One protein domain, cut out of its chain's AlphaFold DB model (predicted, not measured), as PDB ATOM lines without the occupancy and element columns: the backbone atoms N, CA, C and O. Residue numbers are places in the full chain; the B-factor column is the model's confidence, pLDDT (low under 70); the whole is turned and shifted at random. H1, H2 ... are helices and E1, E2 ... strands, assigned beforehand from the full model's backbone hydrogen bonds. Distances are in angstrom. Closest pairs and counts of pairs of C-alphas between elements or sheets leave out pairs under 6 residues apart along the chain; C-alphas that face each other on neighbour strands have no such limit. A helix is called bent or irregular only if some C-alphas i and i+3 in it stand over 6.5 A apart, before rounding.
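What this domain is: This is residues 6 to 94 of the 105 residues of an uncharacterized protein of candidate division MSBL1 archaeon SCGC-AAA259E19 (UniProt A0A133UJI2). Picture an open, flat frame with three sides: a long two-stranded hairpin, E2 and E3, makes one side, the long helix H1 runs away from its foot as the base, and H2 folds back over a gap toward the hairpin without reaching it. The short strand E1 lies beside the foot of E2, and the middle of the frame is empty. The printed part has 89 residues, with three named strands followed by two named helices in the order E1, E2, E3, H1, H2; the sheet's order is E1, E2, E3, all antiparallel, and the class is mixed, helices and strands. The whole is extended, with a radius of gyration of the C-alphas of 21.1 A and spans of 56 by 39 by 14 A.

Where its parts are: Begin with the sheet: find C-alpha 6 at (-47.834, -29.675, -4.246), where E1, residues 6 to 9, begins. E2, residues 15 to 25, covers 28.0 A from first to last C-alpha and bends by 69 degrees at residue 22. E3, residues 28 to 37, covers 27.0 A. From C-alpha 38 at (-44.838, -31.856, -15.046), H1, residues 38 to 65, runs 40.7 A, with a kink of 28 degrees near residue 58; it is irregular, but only just, the C-alphas of Glu 57 and Pro 60 being 6.7 A apart. H2, residues 76 to 93, runs 25.2 A and ends with C-alpha 93 at (-39.517, -49.971, -19.796).

How they stand to each other: E1, E2 and E3 form a meander, each strand the antiparallel neighbour of the one before. Look first at the hairpin of E2 and E3, where the directions differ by 161 degrees; N 17 and O 36 are 2.9 A apart and N 30 and O 23 are 2.8 A apart, both within hydrogen-bond range. In the hairpin of E1 and E2 the angle is 135 degrees, and N 7 and O 16, 2.9 A apart, are within that range. E1 and E3 are the edge strands. H1 is on the sheet but only grazes it, with residues 38 to 40; its closest C-alphas to E2 are those of Glu 38 and Glu 15, 5.6 A apart. H2 is not on the sheet, and it is apart from H1 and from the three strands. Within the helices, 22 of 24 O i to N i+4 pairs in H1 and 11 of 14 in H2 are within hydrogen-bond range.

The domain as a whole: The two C-alphas farthest apart, those of Gln 29 and Asn 68, are 58.0 A from each other. Residues 43 to 61 of H1 stand free, as do residues 80 to 94, of which 80 to 93 belong to H2. The printed part has no cut; the link from H1 to H2, 10 residues, is short, and the other links are tight. The mean pLDDT of the printed part is 71.0, and 31 residues are under 70, among them residues 58 to 74 and 86 to 94.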
ATOM      1  N   HIS A   6     -48.677 -30.678  -3.597       80.06
ATOM      2  CA  HIS A   6     -47.834 -29.675  -4.246       80.06
ATOM      3  C   HIS A   6     -46.581 -29.449  -3.395       80.06
ATOM      4  O   HIS A   6     -46.675 -29.249  -2.184       80.06
ATOM      5  N   LEU A   7     -45.399 -29.517  -4.013       79.06
ATOM      6  CA  LEU A   7     -44.138 -29.239  -3.324       79.06
ATOM      7  C   LEU A   7     -43.640 -27.829  -3.629       79.06
ATOM      8  O   LEU A   7     -43.325 -27.075  -2.713       79.06
ATOM      9  N   TYR A   8     -43.480 -27.513  -4.914       78.62
ATOM     10  CA  TYR A   8     -43.021 -26.214  -5.401       78.62
ATOM     11  C   TYR A   8     -43.228 -26.110  -6.914       78.62
ATOM     12  O   TYR A   8     -43.282 -27.119  -7.623       78.62
ATOM     13  N   ASP A   9     -43.256 -24.878  -7.413       82.62
ATOM     14  CA  ASP A   9     -43.185 -24.593  -8.842       82.62
ATOM     15  C   ASP A   9     -41.743 -24.294  -9.247       82.62
ATOM     16  O   ASP A   9     -40.974 -23.660  -8.523       82.62
ATOM     17  N   THR A  10     -41.353 -24.767 -10.423       79.06
ATOM     18  CA  THR A  10     -40.049 -24.418 -11.004       79.06
ATOM     19  C   THR A  10     -40.068 -23.008 -11.599       79.06
ATOM     20  O   THR A  10     -41.124 -22.479 -11.936       79.06
ATOM     21  N   GLU A  11     -38.893 -22.421 -11.854       78.19
ATOM     22  CA  GLU A  11     -38.758 -21.126 -12.556       78.19
ATOM     23  C   GLU A  11     -39.458 -21.103 -13.928       78.19
ATOM     24  O   GLU A  11     -39.888 -20.059 -14.414       78.19
ATOM     25  N   LYS A  12     -39.623 -22.280 -14.546       77.88
ATOM     26  CA  LYS A  12     -40.336 -22.477 -15.816       77.88
ATOM     27  C   LYS A  12     -41.841 -22.717 -15.642       77.88
ATOM     28  O   LYS A  12     -42.490 -23.148 -16.591       77.88
ATOM     29  N   LYS A  13     -42.390 -22.448 -14.452       81.50
ATOM     30  CA  LYS A  13     -43.801 -22.648 -14.078       81.50
ATOM     31  C   LYS A  13     -44.299 -24.086 -14.257       81.50
ATOM     32  O   LYS A  13     -45.469 -24.297 -14.545       81.50
ATOM     33  N   HIS A  14     -43.411 -25.070 -14.126       78.12
ATOM     34  CA  HIS A  14     -43.828 -26.469 -14.041       78.12
ATOM     35  C   HIS A  14     -44.109 -26.842 -12.601       78.12
ATOM     36  O   HIS A  14     -43.261 -26.589 -11.738       78.12
ATOM     37  N   GLU A  15     -45.234 -27.514 -12.403       78.81
ATOM     38  CA  GLU A  15     -45.648 -28.000 -11.100       78.81
ATOM     39  C   GLU A  15     -44.846 -29.252 -10.713       78.81
ATOM     40  O   GLU A  15     -44.702 -30.204 -11.499       78.81
ATOM     41  N   VAL A  16     -44.323 -29.261  -9.485       76.94
ATOM     42  CA  VAL A  16     -43.707 -30.442  -8.881       76.94
ATOM     43  C   VAL A  16     -44.582 -30.922  -7.734       76.94
ATOM     44  O   VAL A  16     -44.749 -30.233  -6.730       76.94
ATOM     45  N   ARG A  17     -45.104 -32.141  -7.871       80.50
ATOM     46  CA  ARG A  17     -45.903 -32.814  -6.839       80.50
ATOM     47  C   ARG A  17     -45.104 -33.930  -6.196       80.50
ATOM     48  O   ARG A  17     -44.239 -34.520  -6.844       80.50
ATOM     49  N   GLY A  18     -45.392 -34.252  -4.946       79.50
ATOM     50  CA  GLY A  18     -44.670 -35.275  -4.211       79.50
ATOM     51  C   GLY A  18     -45.563 -36.116  -3.327       79.50
ATOM     52  O   GLY A  18     -46.530 -35.628  -2.761       79.50
ATOM     53  N   LEU A  19     -45.190 -37.380  -3.178       80.50
ATOM     54  CA  LEU A  19     -45.731 -38.264  -2.160       80.50
ATOM     55  C   LEU A  19     -44.572 -38.785  -1.318       80.50
ATOM     56  O   LEU A  19     -43.591 -39.311  -1.849       80.50
ATOM     57  N   LYS A  20     -44.690 -38.636   0.001       74.81
ATOM     58  CA  LYS A  20     -43.809 -39.310   0.952       74.81
ATOM     59  C   LYS A  20     -44.491 -40.598   1.378       74.81
ATOM     60  O   LYS A  20     -45.550 -40.550   1.989       74.81
ATOM     61  N   THR A  21     -43.875 -41.730   1.080       77.06
ATOM     62  CA  THR A  21     -44.326 -43.034   1.565       77.06
ATOM     63  C   THR A  21     -43.194 -43.726   2.315       77.06
ATOM     64  O   THR A  21     -42.017 -43.413   2.114       77.06
ATOM     65  N   ARG A  22     -43.531 -44.631   3.229       76.00
ATOM     66  CA  ARG A  22     -42.552 -45.508   3.874       76.00
ATOM     67  C   ARG A  22     -42.633 -46.860   3.191       76.00
ATOM     68  O   ARG A  22     -43.719 -47.413   3.071       76.00
ATOM     69  N   GLY A  23     -41.493 -47.360   2.738       73.81
ATOM     70  CA  GLY A  23     -41.390 -48.658   2.085       73.81
ATOM     71  C   GLY A  23     -40.172 -49.412   2.587       73.81
ATOM     72  O   GLY A  23     -39.226 -48.811   3.102       73.81
ATOM     73  N   GLU A  24     -40.205 -50.729   2.450       70.31
ATOM     74  CA  GLU A  24     -39.044 -51.567   2.699       70.31
ATOM     75  C   GLU A  24     -38.230 -51.701   1.411       70.31
ATOM     76  O   GLU A  24     -38.755 -52.058   0.358       70.31
ATOM     77  N   ALA A  25     -36.943 -51.379   1.490       68.88
ATOM     78  CA  ALA A  25     -35.987 -51.611   0.418       68.88
ATOM     79  C   ALA A  25     -34.681 -52.092   1.048       68.88
ATOM     80  O   ALA A  25     -34.205 -51.496   2.015       68.88
ATOM     81  N   PHE A  26     -34.100 -53.165   0.506       74.25
ATOM     82  CA  PHE A  26     -32.874 -53.774   1.041       74.25
ATOM     83  C   PHE A  26     -32.975 -54.137   2.536       74.25
ATOM     84  O   PHE A  26     -32.074 -53.804   3.307       74.25
ATOM     85  N   GLU A  27     -34.086 -54.761   2.951       81.38
ATOM     86  CA  GLU A  27     -34.335 -55.186   4.345       81.38
ATOM     87  C   GLU A  27     -34.303 -54.024   5.359       81.38
ATOM     88  O   GLU A  27     -34.026 -54.190   6.549       81.38
ATOM     89  N   ARG A  28     -34.538 -52.792   4.888       75.69
ATOM     90  CA  ARG A  28     -34.562 -51.582   5.712       75.69
ATOM     91  C   ARG A  28     -35.797 -50.756   5.402       75.69
ATOM     92  O   ARG A  28     -36.137 -50.529   4.243       75.69
ATOM     93  N   GLN A  29     -36.427 -50.227   6.448       77.31
ATOM     94  CA  GLN A  29     -37.457 -49.211   6.272       77.31
ATOM     95  C   GLN A  29     -36.826 -47.902   5.805       77.31
ATOM     96  O   GLN A  29     -35.974 -47.319   6.477       77.31
ATOM     97  N   MET A  30     -37.279 -47.424   4.652       73.19
ATOM     98  CA  MET A  30     -36.832 -46.182   4.047       73.19
ATOM     99  C   MET A  30     -38.017 -45.250   3.809       73.19
ATOM    100  O   MET A  30     -39.140 -45.674   3.536       73.19
ATOM    101  N   THR A  31     -37.757 -43.946   3.899       78.12
ATOM    102  CA  THR A  31     -38.710 -42.942   3.413       78.12
ATOM    103  C   THR A  31     -38.472 -42.752   1.924       78.12
ATOM    104  O   THR A  31     -37.437 -42.226   1.518       78.12
ATOM    105  N   LEU A  32     -39.432 -43.179   1.115       69.31
ATOM    106  CA  LEU A  32     -39.435 -42.988  -0.324       69.31
ATOM    107  C   LEU A  32     -40.161 -41.681  -0.640       69.31
ATOM    108  O   LEU A  32     -41.287 -41.449  -0.200       69.31
ATOM    109  N   VAL A  33     -39.506 -40.811  -1.406       72.06
ATOM    110  CA  VAL A  33     -40.113 -39.572  -1.901       72.06
ATOM    111  C   VAL A  33     -40.313 -39.715  -3.399       72.06
ATOM    112  O   VAL A  33     -39.366 -39.602  -4.175       72.06
ATOM    113  N   VAL A  34     -41.556 -39.947  -3.808       72.81
ATOM    114  CA  VAL A  34     -41.927 -40.016  -5.221       72.81
ATOM    115  C   VAL A  34     -42.263 -38.607  -5.681       72.81
ATOM    116  O   VAL A  34     -43.224 -38.017  -5.196       72.81
ATOM    117  N   LYS A  35     -41.477 -38.054  -6.608       76.00
ATOM    118  CA  LYS A  35     -41.728 -36.731  -7.193       76.00
ATOM    119  C   LYS A  35     -42.274 -36.870  -8.609       76.00
ATOM    120  O   LYS A  35     -41.692 -37.562  -9.437       76.00
ATOM    121  N   TYR A  36     -43.355 -36.162  -8.897       76.00
ATOM    122  CA  TYR A  36     -43.864 -35.945 -10.243       76.00
ATOM    123  C   TYR A  36     -43.463 -34.546 -10.702       76.00
ATOM    124  O   TYR A  36     -43.805 -33.564 -10.050       76.00
ATOM    125  N   HIS A  37     -42.752 -34.457 -11.825       79.31
ATOM    126  CA  HIS A  37     -42.374 -33.188 -12.439       79.31
ATOM    127  C   HIS A  37     -43.093 -33.041 -13.779       79.31
ATOM    128  O   HIS A  37     -42.799 -33.762 -14.736       79.31
ATOM    129  N   GLU A  38     -43.977 -32.052 -13.879       72.38
ATOM    130  CA  GLU A  38     -44.838 -31.856 -15.046       72.38
ATOM    131  C   GLU A  38     -44.046 -31.666 -16.353       72.38
ATOM    132  O   GLU A  38     -44.300 -32.351 -17.343       72.38
ATOM    133  N   GLY A  39     -43.022 -30.804 -16.352       74.31
ATOM    134  CA  GLY A  39     -42.174 -30.575 -17.530       74.31
ATOM    135  C   GLY A  39     -41.480 -31.843 -18.056       74.31
ATOM    136  O   GLY A  39     -41.452 -32.083 -19.265       74.31
ATOM    137  N   THR A  40     -40.964 -32.694 -17.162       76.12
ATOM    138  CA  THR A  40     -40.360 -33.989 -17.517       76.12
ATOM    139  C   THR A  40     -41.396 -34.937 -18.107       76.12
ATOM    140  O   THR A  40     -41.151 -35.509 -19.169       76.12
ATOM    141  N   ALA A  41     -42.572 -35.042 -17.482       73.56
ATOM    142  CA  ALA A  41     -43.664 -35.872 -17.982       73.56
ATOM    143  C   ALA A  41     -44.133 -35.416 -19.376       73.56
ATOM    144  O   ALA A  41     -44.305 -36.232 -20.283       73.56
ATOM    145  N   ALA A  42     -44.266 -34.103 -19.596       73.38
ATOM    146  CA  ALA A  42     -44.620 -33.535 -20.893       73.38
ATOM    147  C   ALA A  42     -43.563 -33.836 -21.970       73.38
ATOM    148  O   ALA A  42     -43.908 -34.193 -23.100       73.38
ATOM    149  N   ARG A  43     -42.270 -33.735 -21.628       75.81
ATOM    150  CA  ARG A  43     -41.169 -34.083 -22.541       75.81
ATOM    151  C   ARG A  43     -41.195 -35.566 -22.905       75.81
ATOM    152  O   ARG A  43     -41.109 -35.886 -24.087       75.81
ATOM    153  N   GLN A  44     -41.342 -36.449 -21.921       73.31
ATOM    154  CA  GLN A  44     -41.412 -37.894 -22.149       73.31
ATOM    155  C   GLN A  44     -42.600 -38.264 -23.041       73.31
ATOM    156  O   GLN A  44     -42.412 -38.963 -24.031       73.31
ATOM    157  N   ARG A  45     -43.792 -37.706 -22.784       74.75
ATOM    158  CA  ARG A  45     -44.977 -37.920 -23.636       74.75
ATOM    159  C   ARG A  45     -44.748 -37.497 -25.086       74.75
ATOM    160  O   ARG A  45     -45.132 -38.226 -25.994       74.75
ATOM    161  N   LYS A  46     -44.109 -36.342 -25.323       76.50
ATOM    162  CA  LYS A  46     -43.769 -35.890 -26.687       76.50
ATOM    163  C   LYS A  46     -42.824 -36.861 -27.392       76.50
ATOM    164  O   LYS A  46     -43.038 -37.175 -28.557       76.50
ATOM    165  N   VAL A  47     -41.801 -37.339 -26.685       74.12
ATOM    166  CA  VAL A  47     -40.823 -38.293 -27.225       74.12
ATOM    167  C   VAL A  47     -41.486 -39.633 -27.554       74.12
ATOM    168  O   VAL A  47     -41.308 -40.138 -28.658       74.12
ATOM    169  N   LEU A  48     -42.313 -40.165 -26.651       73.44
ATOM    170  CA  LEU A  48     -43.100 -41.381 -26.884       73.44
ATOM    171  C   LEU A  48     -44.034 -41.239 -28.089       73.44
ATOM    172  O   LEU A  48     -44.069 -42.122 -28.942       73.44
ATOM    173  N   LYS A  49     -44.745 -40.109 -28.201       74.38
ATOM    174  CA  LYS A  49     -45.615 -39.829 -29.351       74.38
ATOM    175  C   LYS A  49     -44.829 -39.848 -30.666       74.38
ATOM    176  O   LYS A  49     -45.241 -40.520 -31.604       74.38
ATOM    177  N   HIS A  50     -43.681 -39.175 -30.701       74.50
ATOM    178  CA  HIS A  50     -42.797 -39.139 -31.869       74.50
ATOM    179  C   HIS A  50     -42.284 -40.529 -32.267       74.50
ATOM    180  O   HIS A  50     -42.284 -40.877 -33.446       74.50
ATOM    181  N   TYR A  51     -41.867 -41.353 -31.299       71.00
ATOM    182  CA  TYR A  51     -41.450 -42.730 -31.583       71.00
ATOM    183  C   TYR A  51     -42.603 -43.593 -32.096       71.00
ATOM    184  O   TYR A  51     -42.405 -44.356 -33.040       71.00
ATOM    185  N   ARG A  52     -43.806 -43.436 -31.533       72.12
ATOM    186  CA  ARG A  52     -45.010 -44.130 -32.003       72.12
ATOM    187  C   ARG A  52     -45.347 -43.762 -33.448       72.12
ATOM    188  O   ARG A  52     -45.604 -44.653 -34.247       72.12
ATOM    189  N   GLU A  53     -45.332 -42.475 -33.790       75.38
ATOM    190  CA  GLU A  53     -45.589 -42.002 -35.157       75.38
ATOM    191  C   GLU A  53     -44.557 -42.567 -36.143       75.38
ATOM    192  O   GLU A  53     -44.939 -43.167 -37.145       75.38
ATOM    193  N   LYS A  54     -43.261 -42.503 -35.809       70.25
ATOM    194  CA  LYS A  54     -42.203 -43.117 -36.629       70.25
ATOM    195  C   LYS A  54     -42.369 -44.624 -36.808       70.25
ATOM    196  O   LYS A  54     -42.099 -45.139 -37.889       70.25
ATOM    197  N   ALA A  55     -42.769 -45.340 -35.760       69.69
ATOM    198  CA  ALA A  55     -43.013 -46.775 -35.850       69.69
ATOM    199  C   ALA A  55     -44.170 -47.077 -36.817       69.69
ATOM    200  O   ALA A  55     -44.032 -47.942 -37.677       69.69
ATOM    201  N   LEU A  56     -45.266 -46.313 -36.737       71.88
ATOM    202  CA  LEU A  56     -46.415 -46.453 -37.637       71.88
ATOM    203  C   LEU A  56     -46.068 -46.133 -39.099       71.88
ATOM    204  O   LEU A  56     -46.549 -46.823 -39.990       71.88
ATOM    205  N   GLU A  57     -45.213 -45.140 -39.358       70.75
ATOM    206  CA  GLU A  57     -44.719 -44.839 -40.714       70.75
ATOM    207  C   GLU A  57     -43.866 -45.971 -41.308       70.75
ATOM    208  O   GLU A  57     -43.857 -46.171 -42.522       70.75
ATOM    209  N   LEU A  58     -43.156 -46.725 -40.464       68.00
ATOM    210  CA  LEU A  58     -42.321 -47.852 -40.888       68.00
ATOM    211  C   LEU A  58     -43.132 -49.131 -41.160       68.00
ATOM    212  O   LEU A  58     -42.684 -49.970 -41.945       68.00
ATOM    213  N   CYS A  59     -44.319 -49.293 -40.564       67.06
ATOM    214  CA  CYS A  59     -45.146 -50.498 -40.722       67.06
ATOM    215  C   CYS A  59     -45.514 -50.823 -42.188       67.06
ATOM    216  O   CYS A  59     -45.299 -51.966 -42.596       67.06
ATOM    217  N   PRO A  60     -45.974 -49.871 -43.026       64.62
ATOM    218  CA  PRO A  60     -46.280 -50.143 -44.434       64.62
ATOM    219  C   PRO A  60     -45.068 -50.598 -45.263       64.62
ATOM    220  O   PRO A  60     -45.224 -51.345 -46.229       64.62
ATOM    221  N   ASP A  61     -43.856 -50.143 -44.921       66.56
ATOM    222  CA  ASP A  61     -42.622 -50.604 -45.573       66.56
ATOM    223  C   ASP A  61     -42.277 -52.034 -45.142       66.56
ATOM    224  O   ASP A  61     -41.885 -52.862 -45.964       66.56
ATOM    225  N   LEU A  62     -42.493 -52.362 -43.864       64.81
ATOM    226  CA  LEU A  62     -42.313 -53.719 -43.355       64.81
ATOM    227  C   LEU A  62     -43.280 -54.705 -44.016       64.81
ATOM    228  O   LEU A  62     -42.816 -55.745 -44.478       64.81
ATOM    229  N   GLU A  63     -44.567 -54.363 -44.146       64.19
ATOM    230  CA  GLU A  63     -45.568 -55.181 -44.851       64.19
ATOM    231  C   GLU A  63     -45.158 -55.475 -46.300       64.19
ATOM    232  O   GLU A  63     -45.214 -56.620 -46.745       64.19
ATOM    233  N   LYS A  64     -44.662 -54.465 -47.024       68.12
ATOM    234  CA  LYS A  64     -44.172 -54.624 -48.405       68.12
ATOM    235  C   LYS A  64     -42.901 -55.468 -48.502       68.12
ATOM    236  O   LYS A  64     -42.645 -56.080 -49.540       68.12
ATOM    237  N   ARG A  65     -42.084 -55.479 -47.447       63.91
ATOM    238  CA  ARG A  65     -40.821 -56.226 -47.379       63.91
ATOM    239  C   ARG A  65     -40.995 -57.665 -46.916       63.91
ATOM    240  O   ARG A  65     -40.085 -58.464 -47.156       63.91
ATOM    241  N   VAL A  66     -42.122 -58.015 -46.290       65.56
ATOM    242  CA  VAL A  66     -42.446 -59.411 -45.972       65.56
ATOM    243  C   VAL A  66     -42.444 -60.217 -47.271       65.56
ATOM    244  O   VAL A  66     -43.165 -59.914 -48.214       65.56
ATOM    245  N   GLY A  67     -41.563 -61.212 -47.354       59.06
ATOM    246  CA  GLY A  67     -41.374 -62.035 -48.554       59.06
ATOM    247  C   GLY A  67     -40.490 -61.445 -49.670       59.06
ATOM    248  O   GLY A  67     -40.024 -62.220 -50.497       59.06
ATOM    249  N   ASN A  68     -40.169 -60.142 -49.674       62.75
ATOM    250  CA  ASN A  68     -39.443 -59.462 -50.768       62.75
ATOM    251  C   ASN A  68     -38.195 -58.680 -50.299       62.75
ATOM    252  O   ASN A  68     -37.985 -57.515 -50.641       62.75
ATOM    253  N   GLY A  69     -37.331 -59.314 -49.502       57.84
ATOM    254  CA  GLY A  69     -36.071 -58.720 -49.037       57.84
ATOM    255  C   GLY A  69     -34.849 -59.140 -49.864       57.84
ATOM    256  O   GLY A  69     -34.699 -60.312 -50.199       57.84
ATOM    257  N   ARG A  70     -33.908 -58.218 -50.123       51.34
ATOM    258  CA  ARG A  70     -32.536 -58.593 -50.525       51.34
ATOM    259  C   ARG A  70     -31.820 -59.201 -49.310       51.34
ATOM    260  O   ARG A  70     -31.453 -58.467 -48.396       51.34
ATOM    261  N   GLY A  71     -31.644 -60.523 -49.289       65.81
ATOM    262  CA  GLY A  71     -31.006 -61.264 -48.192       65.81
ATOM    263  C   GLY A  71     -31.903 -62.366 -47.622       65.81
ATOM    264  O   GLY A  71     -32.739 -62.913 -48.337       65.81
ATOM    265  N   ARG A  72     -31.732 -62.716 -46.336       58.34
ATOM    266  CA  ARG A  72     -32.587 -63.716 -45.668       58.34
ATOM    267  C   ARG A  72     -34.048 -63.239 -45.733       58.34
ATOM    268  O   ARG A  72     -34.297 -62.090 -45.357       58.34
ATOM    269  N   PRO A  73     -34.992 -64.072 -46.209       61.81
ATOM    270  CA  PRO A  73     -36.375 -63.653 -46.386       61.81
ATOM    271  C   PRO A  73     -36.950 -63.158 -45.061       61.81
ATOM    272  O   PRO A  73     -36.790 -63.793 -44.016       61.81
ATOM    273  N   PHE A  74     -37.592 -61.996 -45.118       65.69
ATOM    274  CA  PHE A  74     -38.301 -61.415 -43.991       65.69
ATOM    275  C   PHE A  74     -39.633 -62.165 -43.879       65.69
ATOM    276  O   PHE A  74     -40.557 -61.910 -44.651       65.69
ATOM    277  N   THR A  75     -39.676 -63.194 -43.033       73.44
ATOM    278  CA  THR A  75     -40.855 -64.049 -42.861       73.44
ATOM    279  C   THR A  75     -41.747 -63.512 -41.743       73.44
ATOM    280  O   THR A  75     -41.224 -62.917 -40.800       73.44
ATOM    281  N   PRO A  76     -43.069 -63.763 -41.787       73.31
ATOM    282  CA  PRO A  76     -43.974 -63.408 -40.692       73.31
ATOM    283  C   PRO A  76     -43.482 -63.925 -39.334       73.31
ATOM    284  O   PRO A  76     -43.448 -63.181 -38.362       73.31
ATOM    285  N   GLN A  77     -42.975 -65.162 -39.303       74.75
ATOM    286  CA  GLN A  77     -42.392 -65.762 -38.103       74.75
ATOM    287  C   GLN A  77     -41.174 -64.982 -37.585       74.75
ATOM    288  O   GLN A  77     -41.086 -64.686 -36.403       74.75
ATOM    289  N   GLY A  78     -40.245 -64.591 -38.465       70.94
ATOM    290  CA  GLY A  78     -39.053 -63.842 -38.055       70.94
ATOM    291  C   GLY A  78     -39.348 -62.408 -37.599       70.94
ATOM    292  O   GLY A  78     -38.524 -61.804 -36.910       70.94
ATOM    293  N   ILE A  79     -40.499 -61.859 -37.992       72.75
ATOM    294  CA  ILE A  79     -41.023 -60.594 -37.467       72.75
ATOM    295  C   ILE A  79     -41.566 -60.821 -36.064       72.75
ATOM    296  O   ILE A  79     -41.149 -60.105 -35.158       72.75
ATOM    297  N   GLN A  80     -42.410 -61.840 -35.883       71.12
ATOM    298  CA  GLN A  80     -42.973 -62.207 -34.585       71.12
ATOM    299  C   GLN A  80     -41.866 -62.444 -33.548       71.12
ATOM    300  O   GLN A  80     -41.820 -61.742 -32.549       71.12
ATOM    301  N   ASP A  81     -40.865 -63.274 -33.863       70.81
ATOM    302  CA  ASP A  81     -39.737 -63.567 -32.963       70.81
ATOM    303  C   ASP A  81     -38.932 -62.312 -32.553       70.81
ATOM    304  O   ASP A  81     -38.236 -62.298 -31.534       70.81
ATOM    305  N   ARG A  82     -38.936 -61.258 -33.383       69.50
ATOM    306  CA  ARG A  82     -38.304 -59.966 -33.061       69.50
ATOM    307  C   ARG A  82     -39.226 -59.063 -32.257       69.50
ATOM    308  O   ARG A  82     -38.713 -58.325 -31.421       69.50
ATOM    309  N   MET A  83     -40.528 -59.089 -32.530       69.94
ATOM    310  CA  MET A  83     -41.519 -58.357 -31.748       69.94
ATOM    311  C   MET A  83     -41.596 -58.903 -30.326       69.94
ATOM    312  O   MET A  83     -41.528 -58.109 -29.400       69.94
ATOM    313  N   ASP A  84     -41.585 -60.223 -30.148       72.94
ATOM    314  CA  ASP A  84     -41.609 -60.861 -28.828       72.94
ATOM    315  C   ASP A  84     -40.395 -60.424 -27.978       72.94
ATOM    316  O   ASP A  84     -40.530 -60.033 -26.825       72.94
ATOM    317  N   LYS A  85     -39.197 -60.340 -28.578       70.50
ATOM    318  CA  LYS A  85     -37.995 -59.809 -27.897       70.50
ATOM    319  C   LYS A  85     -38.082 -58.325 -27.551       70.50
ATOM    320  O   LYS A  85     -37.386 -57.861 -26.652       70.50
ATOM    321  N   LEU A  86     -38.836 -57.554 -28.331       68.81
ATOM    322  CA  LEU A  86     -39.080 -56.143 -28.044       68.81
ATOM    323  C   LEU A  86     -40.145 -55.983 -26.964       68.81
ATOM    324  O   LEU A  86     -40.063 -55.012 -26.225       68.81
ATOM    325  N   GLN A  87     -41.074 -56.928 -26.839       64.75
ATOM    326  CA  GLN A  87     -42.080 -56.949 -25.787       64.75
ATOM    327  C   GLN A  87     -41.438 -57.118 -24.406       64.75
ATOM    328  O   GLN A  87     -41.769 -56.358 -23.508       64.75
ATOM    329  N   ASP A  88     -40.420 -57.973 -24.263       59.03
ATOM    330  CA  ASP A  88     -39.636 -58.076 -23.016       59.03
ATOM    331  C   ASP A  88     -38.984 -56.733 -22.623       59.03
ATOM    332  O   ASP A  88     -38.868 -56.372 -21.450       59.03
ATOM    333  N   VAL A  89     -38.535 -55.969 -23.625       58.47
ATOM    334  CA  VAL A  89     -37.931 -54.644 -23.430       58.47
ATOM    335  C   VAL A  89     -39.000 -53.591 -23.144       58.47
ATOM    336  O   VAL A  89     -38.770 -52.702 -22.330       58.47
ATOM    337  N   GLU A  90     -40.159 -53.680 -23.794       60.59
ATOM    338  CA  GLU A  90     -41.316 -52.828 -23.534       60.59
ATOM    339  C   GLU A  90     -41.829 -53.041 -22.112       60.59
ATOM    340  O   GLU A  90     -41.951 -52.061 -21.397       60.59
ATOM    341  N   GLU A  91     -41.999 -54.280 -21.650       60.06
ATOM    342  CA  GLU A  91     -42.383 -54.604 -20.269       60.06
ATOM    343  C   GLU A  91     -41.350 -54.104 -19.247       60.06
ATOM    344  O   GLU A  91     -41.713 -53.573 -18.199       60.06
ATOM    345  N   ALA A  92     -40.053 -54.186 -19.558       56.56
ATOM    346  CA  ALA A  92     -38.999 -53.654 -18.690       56.56
ATOM    347  C   ALA A  92     -38.962 -52.110 -18.634       56.56
ATOM    348  O   ALA A  92     -38.428 -51.525 -17.684       56.56
ATOM    349  N   ILE A  93     -39.486 -51.437 -19.664       46.72
ATOM    350  CA  ILE A  93     -39.517 -49.971 -19.796       46.72
ATOM    351  C   ILE A  93     -40.919 -49.409 -19.509       46.72
ATOM    352  O   ILE A  93     -41.064 -48.198 -19.307       46.72
ATOM    353  N   ASP A  94     -41.938 -50.261 -19.407       54.44
ATOM    354  CA  ASP A  94     -43.289 -49.888 -19.026       54.44
ATOM    355  C   ASP A  94     -43.323 -49.545 -17.538       54.44
ATOM    356  O   ASP A  94     -43.578 -50.347 -16.646       54.44
TER     357      ASP A  94